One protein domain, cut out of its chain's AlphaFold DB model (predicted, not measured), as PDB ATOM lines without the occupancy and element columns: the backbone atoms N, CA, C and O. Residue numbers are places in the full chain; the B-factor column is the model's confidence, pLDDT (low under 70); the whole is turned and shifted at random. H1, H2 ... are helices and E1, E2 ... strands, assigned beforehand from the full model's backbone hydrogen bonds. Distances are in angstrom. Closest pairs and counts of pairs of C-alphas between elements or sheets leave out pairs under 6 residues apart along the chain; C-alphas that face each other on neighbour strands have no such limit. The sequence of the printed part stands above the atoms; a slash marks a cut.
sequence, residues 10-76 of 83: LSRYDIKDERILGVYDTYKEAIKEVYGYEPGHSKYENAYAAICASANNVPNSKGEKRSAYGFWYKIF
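AT A GLANCE: This is residues 10 to 76 of the 83 residues of an uncharacterized protein of Spiroplasma endosymbiont of Megaselia nigra (UniProt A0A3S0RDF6). Picture a small sheet of three strands with helix H1 covering its strand E2, while the longer helix H2 touches H1 and only grazes the sheet with its last residues, 51 to 55. The links make the two far ends: Gly 40, between the helices, is at one and Ser 61, in the long loop of residues 56 to 71, at the other. The 67 printed residues hold two named helices and three named strands, along the chain E1 E2 H1 H2 E3, and the sheet runs E2 - E1 - E3, all antiparallel. The class is mixed, helices and strands, though just 33 of the 67 residues are in named elements. The whole is compact, with a radius of gyration of the C-alphas of 11.2 A, yet elongated in outline, spanning 36 by 21 by 20 A.

HOW THE PARTS SIT: Start at E1, residues 10 to 12, the inner strand, and go on to E2, residues 20 to 24; the two form a hairpin, antiparallel at 156 degrees, with N 21 and O 11 at 2.8 A. On the other side of E1 find E3, residues 72 to 75, antiparallel to it at 172 degrees, with N 10 and O 74 at 2.8 A. After E2 comes H1, residues 27 to 35, on the sheet and over E2; its height over the sheet is 8.5 A, from a local plane only just fitted, through 6 C-alphas of the sheet. On the local plane H1 runs along the strands, at 27 degrees to E2, and the closest C-alphas of the two are those of Tyr 24 and Ala 30, 5.6 A apart. Next, H2, residues 44 to 55, touches H1 at a steep tilt of 65 degrees, opposite ways, with the closest C-alphas, those of Ile 31 and Ala 47, 6.7 A apart. H2 only grazes the sheet with its residues 51 to 55; its C-alpha closest to E3 is that of Ala 55, 7.4 A from that of Ile 75. E2, H1, H2 and E3 make a split strand-helix-strand unit, two strands running the same way with E1 between them, and its crossover is right-handed. In H1 and H2 every O i to N i+4 pair is within hydrogen-bond range.

IN THESE COORDINATES: Find C-alpha 10 at (171.275, 68.285, 107.262), where E1 begins. E2 runs 11.1 A from first to last C-alpha, and H1 11.3 A. Find C-alpha 44 at (160.193, 54.511, 101.467); from there H2 runs 16.6 A. E3 runs 9.7 A and ends at C-alpha 75, (174.251, 68.144, 101.591).

THE WHOLE: The two C-alphas farthest apart are those of Gly 40 and Ser 61, 35.7 A. The printed part has no cut; the link from H2 to E3 is long, and in it residues 65 to 66 pair antiparallel with residues 72 to 73 of E3. The mean pLDDT of the printed part is 79.9, and it is under 70 at residue 10, residues 12 to 18 and residues 68 to 69.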
ATOM      1  N   LEU A  10     172.212  67.648 106.352       67.44
ATOM      2  CA  LEU A  10     171.275  68.285 107.262       67.44
ATOM      3  C   LEU A  10     169.882  68.250 106.636       67.44
ATOM      4  O   LEU A  10     169.711  68.748 105.523       67.44
ATOM      5  N   SER A  11     168.892  67.742 107.368       74.38
ATOM      6  CA  SER A  11     167.479  67.885 107.010       74.38
ATOM      7  C   SER A  11     166.846  69.007 107.822       74.38
ATOM      8  O   SER A  11     166.977  69.046 109.051       74.38
ATOM      9  N   ARG A  12     166.151  69.923 107.148       68.75
ATOM     10  CA  ARG A  12     165.349  70.976 107.772       68.75
ATOM     11  C   ARG A  12     163.914  70.941 107.279       68.75
ATOM     12  O   ARG A  12     163.644  70.628 106.116       68.75
ATOM     13  N   TYR A  13     163.011  71.310 108.180       67.56
ATOM     14  CA  TYR A  13     161.649  71.681 107.816       67.56
ATOM     15  C   TYR A  13     161.668  72.951 106.946       67.56
ATOM     16  O   TYR A  13     162.708  73.606 106.871       67.56
ATOM     17  N   ASP A  14     160.562  73.249 106.255       66.19
ATOM     18  CA  ASP A  14     160.382  74.391 105.335       66.19
ATOM     19  C   ASP A  14     161.194  75.646 105.748       66.19
ATOM     20  O   ASP A  14     161.335  75.940 106.936       66.19
ATOM     21  N   ILE A  15     161.709  76.413 104.775       59.81
ATOM     22  CA  ILE A  15     162.513  77.634 104.994       59.81
ATOM     23  C   ILE A  15     161.860  78.627 105.969       59.81
ATOM     24  O   ILE A  15     162.559  79.439 106.568       59.81
ATOM     25  N   LYS A  16     160.537  78.558 106.143       63.66
ATOM     26  CA  LYS A  16     159.787  79.369 107.107       63.66
ATOM     27  C   LYS A  16     160.039  79.010 108.572       63.66
ATOM     28  O   LYS A  16     160.010  79.908 109.403       63.66
ATOM     29  N   ASP A  17     160.292  77.740 108.881       66.94
ATOM     30  CA  ASP A  17     160.369  77.254 110.263       66.94
ATOM     31  C   ASP A  17     161.807  76.989 110.739       66.94
ATOM     32  O   ASP A  17     161.991  76.686 111.915       66.94
ATOM     33  N   GLU A  18     162.816  77.065 109.849       68.81
ATOM     34  CA  GLU A  18     164.271  76.833 110.058       68.81
ATOM     35  C   GLU A  18     164.649  75.673 111.019       68.81
ATOM     36  O   GLU A  18     165.791  75.550 111.472       68.81
ATOM     37  N   ARG A  19     163.718  74.755 111.295       76.31
ATOM     38  CA  ARG A  19     163.879  73.690 112.279       76.31
ATOM     39  C   ARG A  19     164.716  72.574 111.686       76.31
ATOM     40  O   ARG A  19     164.314  71.922 110.721       76.31
ATOM     41  N   ILE A  20     165.857  72.311 112.312       79.69
ATOM     42  CA  ILE A  20     166.688  71.151 112.001       79.69
ATOM     43  C   ILE A  20     165.962  69.898 112.489       79.69
ATOM     44  O   ILE A  20     165.706  69.741 113.681       79.69
ATOM     45  N   LEU A  21     165.621  69.020 111.548       79.88
ATOM     46  CA  LEU A  21     165.031  67.712 111.833       79.88
ATOM     47  C   LEU A  21     166.109  66.710 112.240       79.88
ATOM     48  O   LEU A  21     165.850  65.832 113.049       79.88
ATOM     49  N   GLY A  22     167.319  66.857 111.698       83.56
ATOM     50  CA  GLY A  22     168.477  66.078 112.112       83.56
ATOM     51  C   GLY A  22     169.653  66.198 111.151       83.56
ATOM     52  O   GLY A  22     169.568  66.839 110.098       83.56
ATOM     53  N   VAL A  23     170.756  65.574 111.552       84.62
ATOM     54  CA  VAL A  23     171.964  65.379 110.747       84.62
ATOM     55  C   VAL A  23     172.114  63.884 110.528       84.62
ATOM     56  O   VAL A  23     172.092  63.125 111.500       84.62
ATOM     57  N   TYR A  24     172.259  63.465 109.277       84.12
ATOM     58  CA  TYR A  24     172.206  62.059 108.887       84.12
ATOM     59  C   TYR A  24     173.368  61.706 107.976       84.12
ATOM     60  O   TYR A  24     173.745  62.509 107.122       84.12
ATOM     61  N   ASP A  25     173.909  60.505 108.154       80.50
ATOM     62  CA  ASP A  25     175.036  60.030 107.347       80.50
ATOM     63  C   ASP A  25     174.548  59.388 106.036       80.50
ATOM     64  O   ASP A  25     175.238  59.444 105.025       80.50
ATOM     65  N   THR A  26     173.334  58.821 106.029       83.31
ATOM     66  CA  THR A  26     172.727  58.159 104.856       83.31
ATOM     67  C   THR A  26     171.268  58.563 104.678       83.31
ATOM     68  O   THR A  26     170.584  58.918 105.646       83.31
ATOM     69  N   TYR A  27     170.745  58.465 103.453       83.12
ATOM     70  CA  TYR A  27     169.319  58.711 103.210       83.12
ATOM     71  C   TYR A  27     168.413  57.737 103.939       83.12
ATOM     72  O   TYR A  27     167.378  58.145 104.460       83.12
ATOM     73  N   LYS A  28     168.819  56.471 104.039       85.31
ATOM     74  CA  LYS A  28     168.076  55.456 104.787       85.31
ATOM     75  C   LYS A  28     167.883  55.867 106.247       85.31
ATOM     76  O   LYS A  28     166.769  55.769 106.757       85.31
ATOM     77  N   GLU A  29     168.947  56.340 106.903       86.00
ATOM     78  CA  GLU A  29     168.875  56.826 108.286       86.00
ATOM     79  C   GLU A  29     167.898  58.000 108.395       86.00
ATOM     80  O   GLU A  29     166.995  57.976 109.225       86.00
ATOM     81  N   ALA A  30     168.009  58.991 107.510       84.44
ATOM     82  CA  ALA A  30     167.108  60.136 107.533       84.44
ATOM     83  C   ALA A  30     165.648  59.754 107.285       84.44
ATOM     84  O   ALA A  30     164.759  60.277 107.947       84.44
ATOM     85  N   ILE A  31     165.379  58.852 106.339       84.50
ATOM     86  CA  ILE A  31     164.014  58.429 106.022       84.50
ATOM     87  C   ILE A  31     163.390  57.709 107.218       84.50
ATOM     88  O   ILE A  31     162.230  57.956 107.553       84.50
ATOM     89  N   LYS A  32     164.174  56.863 107.888       88.12
ATOM     90  CA  LYS A  32     163.751  56.174 109.102       88.12
ATOM     91  C   LYS A  32     163.480  57.154 110.244       88.12
ATOM     92  O   LYS A  32     162.405  57.105 110.827       88.12
ATOM     93  N   GLU A  33     164.408  58.055 110.544       85.75
ATOM     94  CA  GLU A  33     164.290  58.968 111.690       85.75
ATOM     95  C   GLU A  33     163.248  60.078 111.467       85.75
ATOM     96  O   GLU A  33     162.556  60.480 112.399       85.75
ATOM     97  N   VAL A  34     163.090  60.565 110.229       80.94
ATOM     98  CA  VAL A  34     162.140  61.644 109.901       80.94
ATOM     99  C   VAL A  34     160.736  61.110 109.629       80.94
ATOM    100  O   VAL A  34     159.760  61.732 110.048       80.94
ATOM    101  N   TYR A  35     160.613  59.988 108.913       81.25
ATOM    102  CA  TYR A  35     159.314  59.484 108.452       81.25
ATOM    103  C   TYR A  35     158.897  58.146 109.074       81.25
ATOM    104  O   TYR A  35     157.746  57.746 108.911       81.25
ATOM    105  N   GLY A  36     159.796  57.435 109.759       87.00
ATOM    106  CA  GLY A  36     159.521  56.096 110.289       87.00
ATOM    107  C   GLY A  36     159.421  55.013 109.211       87.00
ATOM    108  O   GLY A  36     158.878  53.944 109.481       87.00
ATOM    109  N   TYR A  37     159.888  55.273 107.983       89.94
ATOM    110  CA  TYR A  37     159.809  54.299 106.890       89.94
ATOM    111  C   TYR A  37     161.073  53.437 106.830       89.94
ATOM    112  O   TYR A  37     162.188  53.945 106.741       89.94
ATOM    113  N   GLU A  38     160.882  52.123 106.819       91.31
ATOM    114  CA  GLU A  38     161.933  51.125 106.589       91.31
ATOM    115  C   GLU A  38     161.957  50.698 105.106       91.31
ATOM    116  O   GLU A  38     160.935  50.823 104.419       91.31
ATOM    117  N   PRO A  39     163.080  50.158 104.590       87.81
ATOM    118  CA  PRO A  39     163.120  49.559 103.256       87.81
ATOM    119  C   PRO A  39     162.026  48.498 103.075       87.81
ATOM    120  O   PRO A  39     161.799  47.672 103.958       87.81
ATOM    121  N   GLY A  40     161.339  48.525 101.933       86.00
ATOM    122  CA  GLY A  40     160.163  47.686 101.669       86.00
ATOM    123  C   GLY A  40     158.828  48.308 102.101       86.00
ATOM    124  O   GLY A  40     157.770  47.811 101.714       86.00
ATOM    125  N   HIS A  41     158.835  49.425 102.836       89.38
ATOM    126  CA  HIS A  41     157.632  50.224 103.056       89.38
ATOM    127  C   HIS A  41     157.243  50.966 101.767       89.38
ATOM    128  O   HIS A  41     158.085  51.581 101.117       89.38
ATOM    129  N   SER A  42     155.953  50.998 101.419       86.12
ATOM    130  CA  SER A  42     155.467  51.582 100.153       86.12
ATOM    131  C   SER A  42     155.841  53.056  99.949       86.12
ATOM    132  O   SER A  42     155.970  53.521  98.821       86.12
ATOM    133  N   LYS A  43     156.030  53.803 101.043       86.44
ATOM    134  CA  LYS A  43     156.437  55.217 101.013       86.44
ATOM    135  C   LYS A  43     157.949  55.441 101.101       86.44
ATOM    136  O   LYS A  43     158.377  56.581 100.939       86.44
ATOM    137  N   TYR A  44     158.737  54.397 101.366       88.94
ATOM    138  CA  TYR A  44     160.193  54.511 101.467       88.94
ATOM    139  C   TYR A  44     160.796  54.949 100.131       88.94
ATOM    140  O   TYR A  44     161.487  55.960 100.088       88.94
ATOM    141  N   GLU A  45     160.445  54.264  99.037       88.19
ATOM    142  CA  GLU A  45     160.954  54.571  97.692       88.19
ATOM    143  C   GLU A  45     160.626  56.003  97.262       88.19
ATOM    144  O   GLU A  45     161.473  56.716  96.732       88.19
ATOM    145  N   ASN A  46     159.419  56.479  97.578       86.31
ATOM    146  CA  ASN A  46     159.020  57.856  97.291       86.31
ATOM    147  C   ASN A  46     159.847  58.876  98.088       86.31
ATOM    148  O   ASN A  46     160.259  59.902  97.545       86.31
ATOM    149  N   ALA A  47     160.096  58.608  99.374       84.25
ATOM    150  CA  ALA A  47     160.933  59.466 100.207       84.25
ATOM    151  C   ALA A  47     162.389  59.469  99.715       84.25
ATOM    152  O   ALA A  47     162.990  60.536  99.602       84.25
ATOM    153  N   TYR A  48     162.919  58.298  99.355       86.12
ATOM    154  CA  TYR A  48     164.260  58.137  98.797       86.12
ATOM    155  C   TYR A  48     164.412  58.902  97.480       86.12
ATOM    156  O   TYR A  48     165.274  59.773  97.365       86.12
ATOM    157  N   ALA A  49     163.504  58.680  96.526       83.50
ATOM    158  CA  ALA A  49     163.488  59.379  95.246       83.50
ATOM    159  C   ALA A  49     163.380  60.903  95.411       83.50
ATOM    160  O   ALA A  49     164.039  61.653  94.693       83.50
ATOM    161  N   ALA A  50     162.597  61.391  96.380       81.50
ATOM    162  CA  ALA A  50     162.472  62.823  96.635       81.50
ATOM    163  C   ALA A  50     163.742  63.451  97.223       81.50
ATOM    164  O   ALA A  50     164.061  64.599  96.896       81.50
ATOM    165  N   ILE A  51     164.462  62.724  98.084       81.00
ATOM    166  CA  ILE A  51     165.764  63.168  98.586       81.00
ATOM    167  C   ILE A  51     166.783  63.160  97.442       81.00
ATOM    168  O   ILE A  51     167.473  64.162  97.253       81.00
ATOM    169  N   CYS A  52     166.805  62.120  96.610       82.31
ATOM    170  CA  CYS A  52     167.680  62.065  95.444       82.31
ATOM    171  C   CYS A  52     167.415  63.178  94.425       82.31
ATOM    172  O   CYS A  52     168.334  63.885  94.015       82.31
ATOM    173  N   ALA A  53     166.151  63.422  94.083       79.12
ATOM    174  CA  ALA A  53     165.774  64.537  93.221       79.12
ATOM    175  C   ALA A  53     166.223  65.882  93.813       79.12
ATOM    176  O   ALA A  53     166.687  66.761  93.090       79.12
ATOM    177  N   SER A  54     166.147  66.035  95.142       79.00
ATOM    178  CA  SER A  54     166.669  67.227  95.806       79.00
ATOM    179  C   SER A  54     168.183  67.339  95.688       79.00
ATOM    180  O   SER A  54     168.678  68.436  95.469       79.00
ATOM    181  N   ALA A  55     168.932  66.238  95.765       76.00
ATOM    182  CA  ALA A  55     170.381  66.262  95.619       76.00
ATOM    183  C   ALA A  55     170.821  66.763  94.238       76.00
ATOM    184  O   ALA A  55     171.840  67.447  94.144       76.00
ATOM    185  N   ASN A  56     170.006  66.536  93.211       76.25
ATOM    186  CA  ASN A  56     170.248  67.003  91.847       76.25
ATOM    187  C   ASN A  56     169.701  68.415  91.563       76.25
ATOM    188  O   ASN A  56     169.977  68.980  90.506       76.25
ATOM    189  N   ASN A  57     168.963  69.025  92.496       79.00
ATOM    190  CA  ASN A  57     168.459  70.387  92.326       79.00
ATOM    191  C   ASN A  57     169.555  71.447  92.498       79.00
ATOM    192  O   ASN A  57     170.498  71.299  93.284       79.00
ATOM    193  N   VAL A  58     169.364  72.577  91.807       79.56
ATOM    194  CA  VAL A  58     170.177  73.781  91.998       79.56
ATOM    195  C   VAL A  58     169.977  74.284  93.435       79.56
ATOM    196  O   VAL A  58     168.834  74.507  93.846       79.56
ATOM    197  N   PRO A  59     171.055  74.446  94.223       82.75
ATOM    198  CA  PRO A  59     170.939  74.958  95.577       82.75
ATOM    199  C   PRO A  59     170.513  76.433  95.583       82.75
ATOM    200  O   PRO A  59     170.844  77.199  94.680       82.75
ATOM    201  N   ASN A  60     169.807  76.850  96.633       83.12
ATOM    202  CA  ASN A  60     169.521  78.262  96.881       83.12
ATOM    203  C   ASN A  60     170.793  79.029  97.309       83.12
ATOM    204  O   ASN A  60     171.870  78.454  97.475       83.12
ATOM    205  N   SER A  61     170.664  80.334  97.563       83.12
ATOM    206  CA  SER A  61     171.779  81.199  97.985       83.12
ATOM    207  C   SER A  61     172.465  80.783  99.297       83.12
ATOM    208  O   SER A  61     173.588  81.207  99.553       83.12
ATOM    209  N   LYS A  62     171.828  79.940 100.121       78.81
ATOM    210  CA  LYS A  62     172.384  79.378 101.365       78.81
ATOM    211  C   LYS A  62     173.030  77.988 101.165       78.81
ATOM    212  O   LYS A  62     173.515  77.390 102.135       78.81
ATOM    213  N   GLY A  63     173.051  77.467  99.934       80.69
ATOM    214  CA  GLY A  63     173.591  76.144  99.599       80.69
ATOM    215  C   GLY A  63     172.619  74.988  99.868       80.69
ATOM    216  O   GLY A  63     173.051  73.865 100.115       80.69
ATOM    217  N   GLU A  64     171.316  75.260  99.897       84.12
ATOM    218  CA  GLU A  64     170.279  74.323 100.338       84.12
ATOM    219  C   GLU A  64     169.474  73.845  99.138       84.12
ATOM    220  O   GLU A  64     169.134  74.640  98.263       84.12
ATOM    221  N   LYS A  65     169.125  72.563  99.104       85.06
ATOM    222  CA  LYS A  65     168.382  71.952  98.005       85.06
ATOM    223  C   LYS A  65     167.007  71.497  98.480       85.06
ATOM    224  O   LYS A  65     166.879  70.899  99.547       85.06
ATOM    225  N   ARG A  66     165.964  71.800  97.705       82.00
ATOM    226  CA  ARG A  66     164.569  71.497  98.062       82.00
ATOM    227  C   ARG A  66     164.143  70.156  97.480       82.00
ATOM    228  O   ARG A  66     164.413  69.884  96.313       82.00
ATOM    229  N   SER A  67     163.444  69.342  98.263       75.81
ATOM    230  CA  SER A  67     162.759  68.142  97.763       75.81
ATOM    231  C   SER A  67     161.332  68.404  97.311       75.81
ATOM    232  O   SER A  67     160.724  69.417  97.660       75.81
ATOM    233  N   ALA A  68     160.770  67.421  96.604       68.88
ATOM    234  CA  ALA A  68     159.370  67.401  96.191       68.88
ATOM    235  C   ALA A  68     158.375  67.515  97.366       68.88
ATOM    236  O   ALA A  68     157.273  68.020  97.183       68.88
ATOM    237  N   TYR A  69     158.772  67.113  98.579       69.50
ATOM    238  CA  TYR A  69     157.941  67.186  99.787       69.50
ATOM    239  C   TYR A  69     158.115  68.486 100.589       69.50
ATOM    240  O   TYR A  69     157.624  68.591 101.706       69.50
ATOM    241  N   GLY A  70     158.819  69.483 100.045       70.69
ATOM    242  CA  GLY A  70     158.973  70.796 100.680       70.69
ATOM    243  C   GLY A  70     160.085  70.890 101.729       70.69
ATOM    244  O   GLY A  70     160.357  71.989 102.202       70.69
ATOM    245  N   PHE A  71     160.775  69.789 102.033       75.50
ATOM    246  CA  PHE A  71     161.934  69.783 102.930       75.50
ATOM    247  C   PHE A  71     163.178  70.335 102.241       75.50
ATOM    248  O   PHE A  71     163.399  70.081 101.049       75.50
ATOM    249  N   TRP A  72     163.997  71.046 103.017       81.31
ATOM    250  CA  TRP A  72     165.274  71.593 102.577       81.31
ATOM    251  C   TRP A  72     166.427  70.791 103.156       81.31
ATOM    252  O   TRP A  72     166.540  70.605 104.368       81.31
ATOM    253  N   TYR A  73     167.330  70.385 102.277       77.38
ATOM    254  CA  TYR A  73     168.521  69.637 102.629       77.38
ATOM    255  C   TYR A  73     169.762  70.491 102.418       77.38
ATOM    256  O   TYR A  73     169.874  71.212 101.428       77.38
ATOM    257  N   LYS A  74     170.720  70.406 103.340       78.25
ATOM    258  CA  LYS A  74     172.084  70.890 103.103       78.25
ATOM    259  C   LYS A  74     172.999  69.678 103.062       78.25
ATOM    260  O   LYS A  74     173.197  69.022 104.080       78.25
ATOM    261  N   ILE A  75     173.468  69.350 101.868       73.25
ATOM    262  CA  ILE A  75     174.251  68.144 101.591       73.25
ATOM    263  C   ILE A  75     175.721  68.553 101.582       73.25
ATOM    264  O   ILE A  75     176.087  69.474 100.855       73.25
ATOM    265  N   PHE A  76     176.540  67.906 102.410       70.62
ATOM    266  CA  PHE A  76     177.954  68.253 102.581       70.62
ATOM    267  C   PHE A  76     178.909  67.256 101.901       70.62
ATOM    268  O   PHE A  76     180.104  67.286 102.172       70.62
TER     269      PHE A  76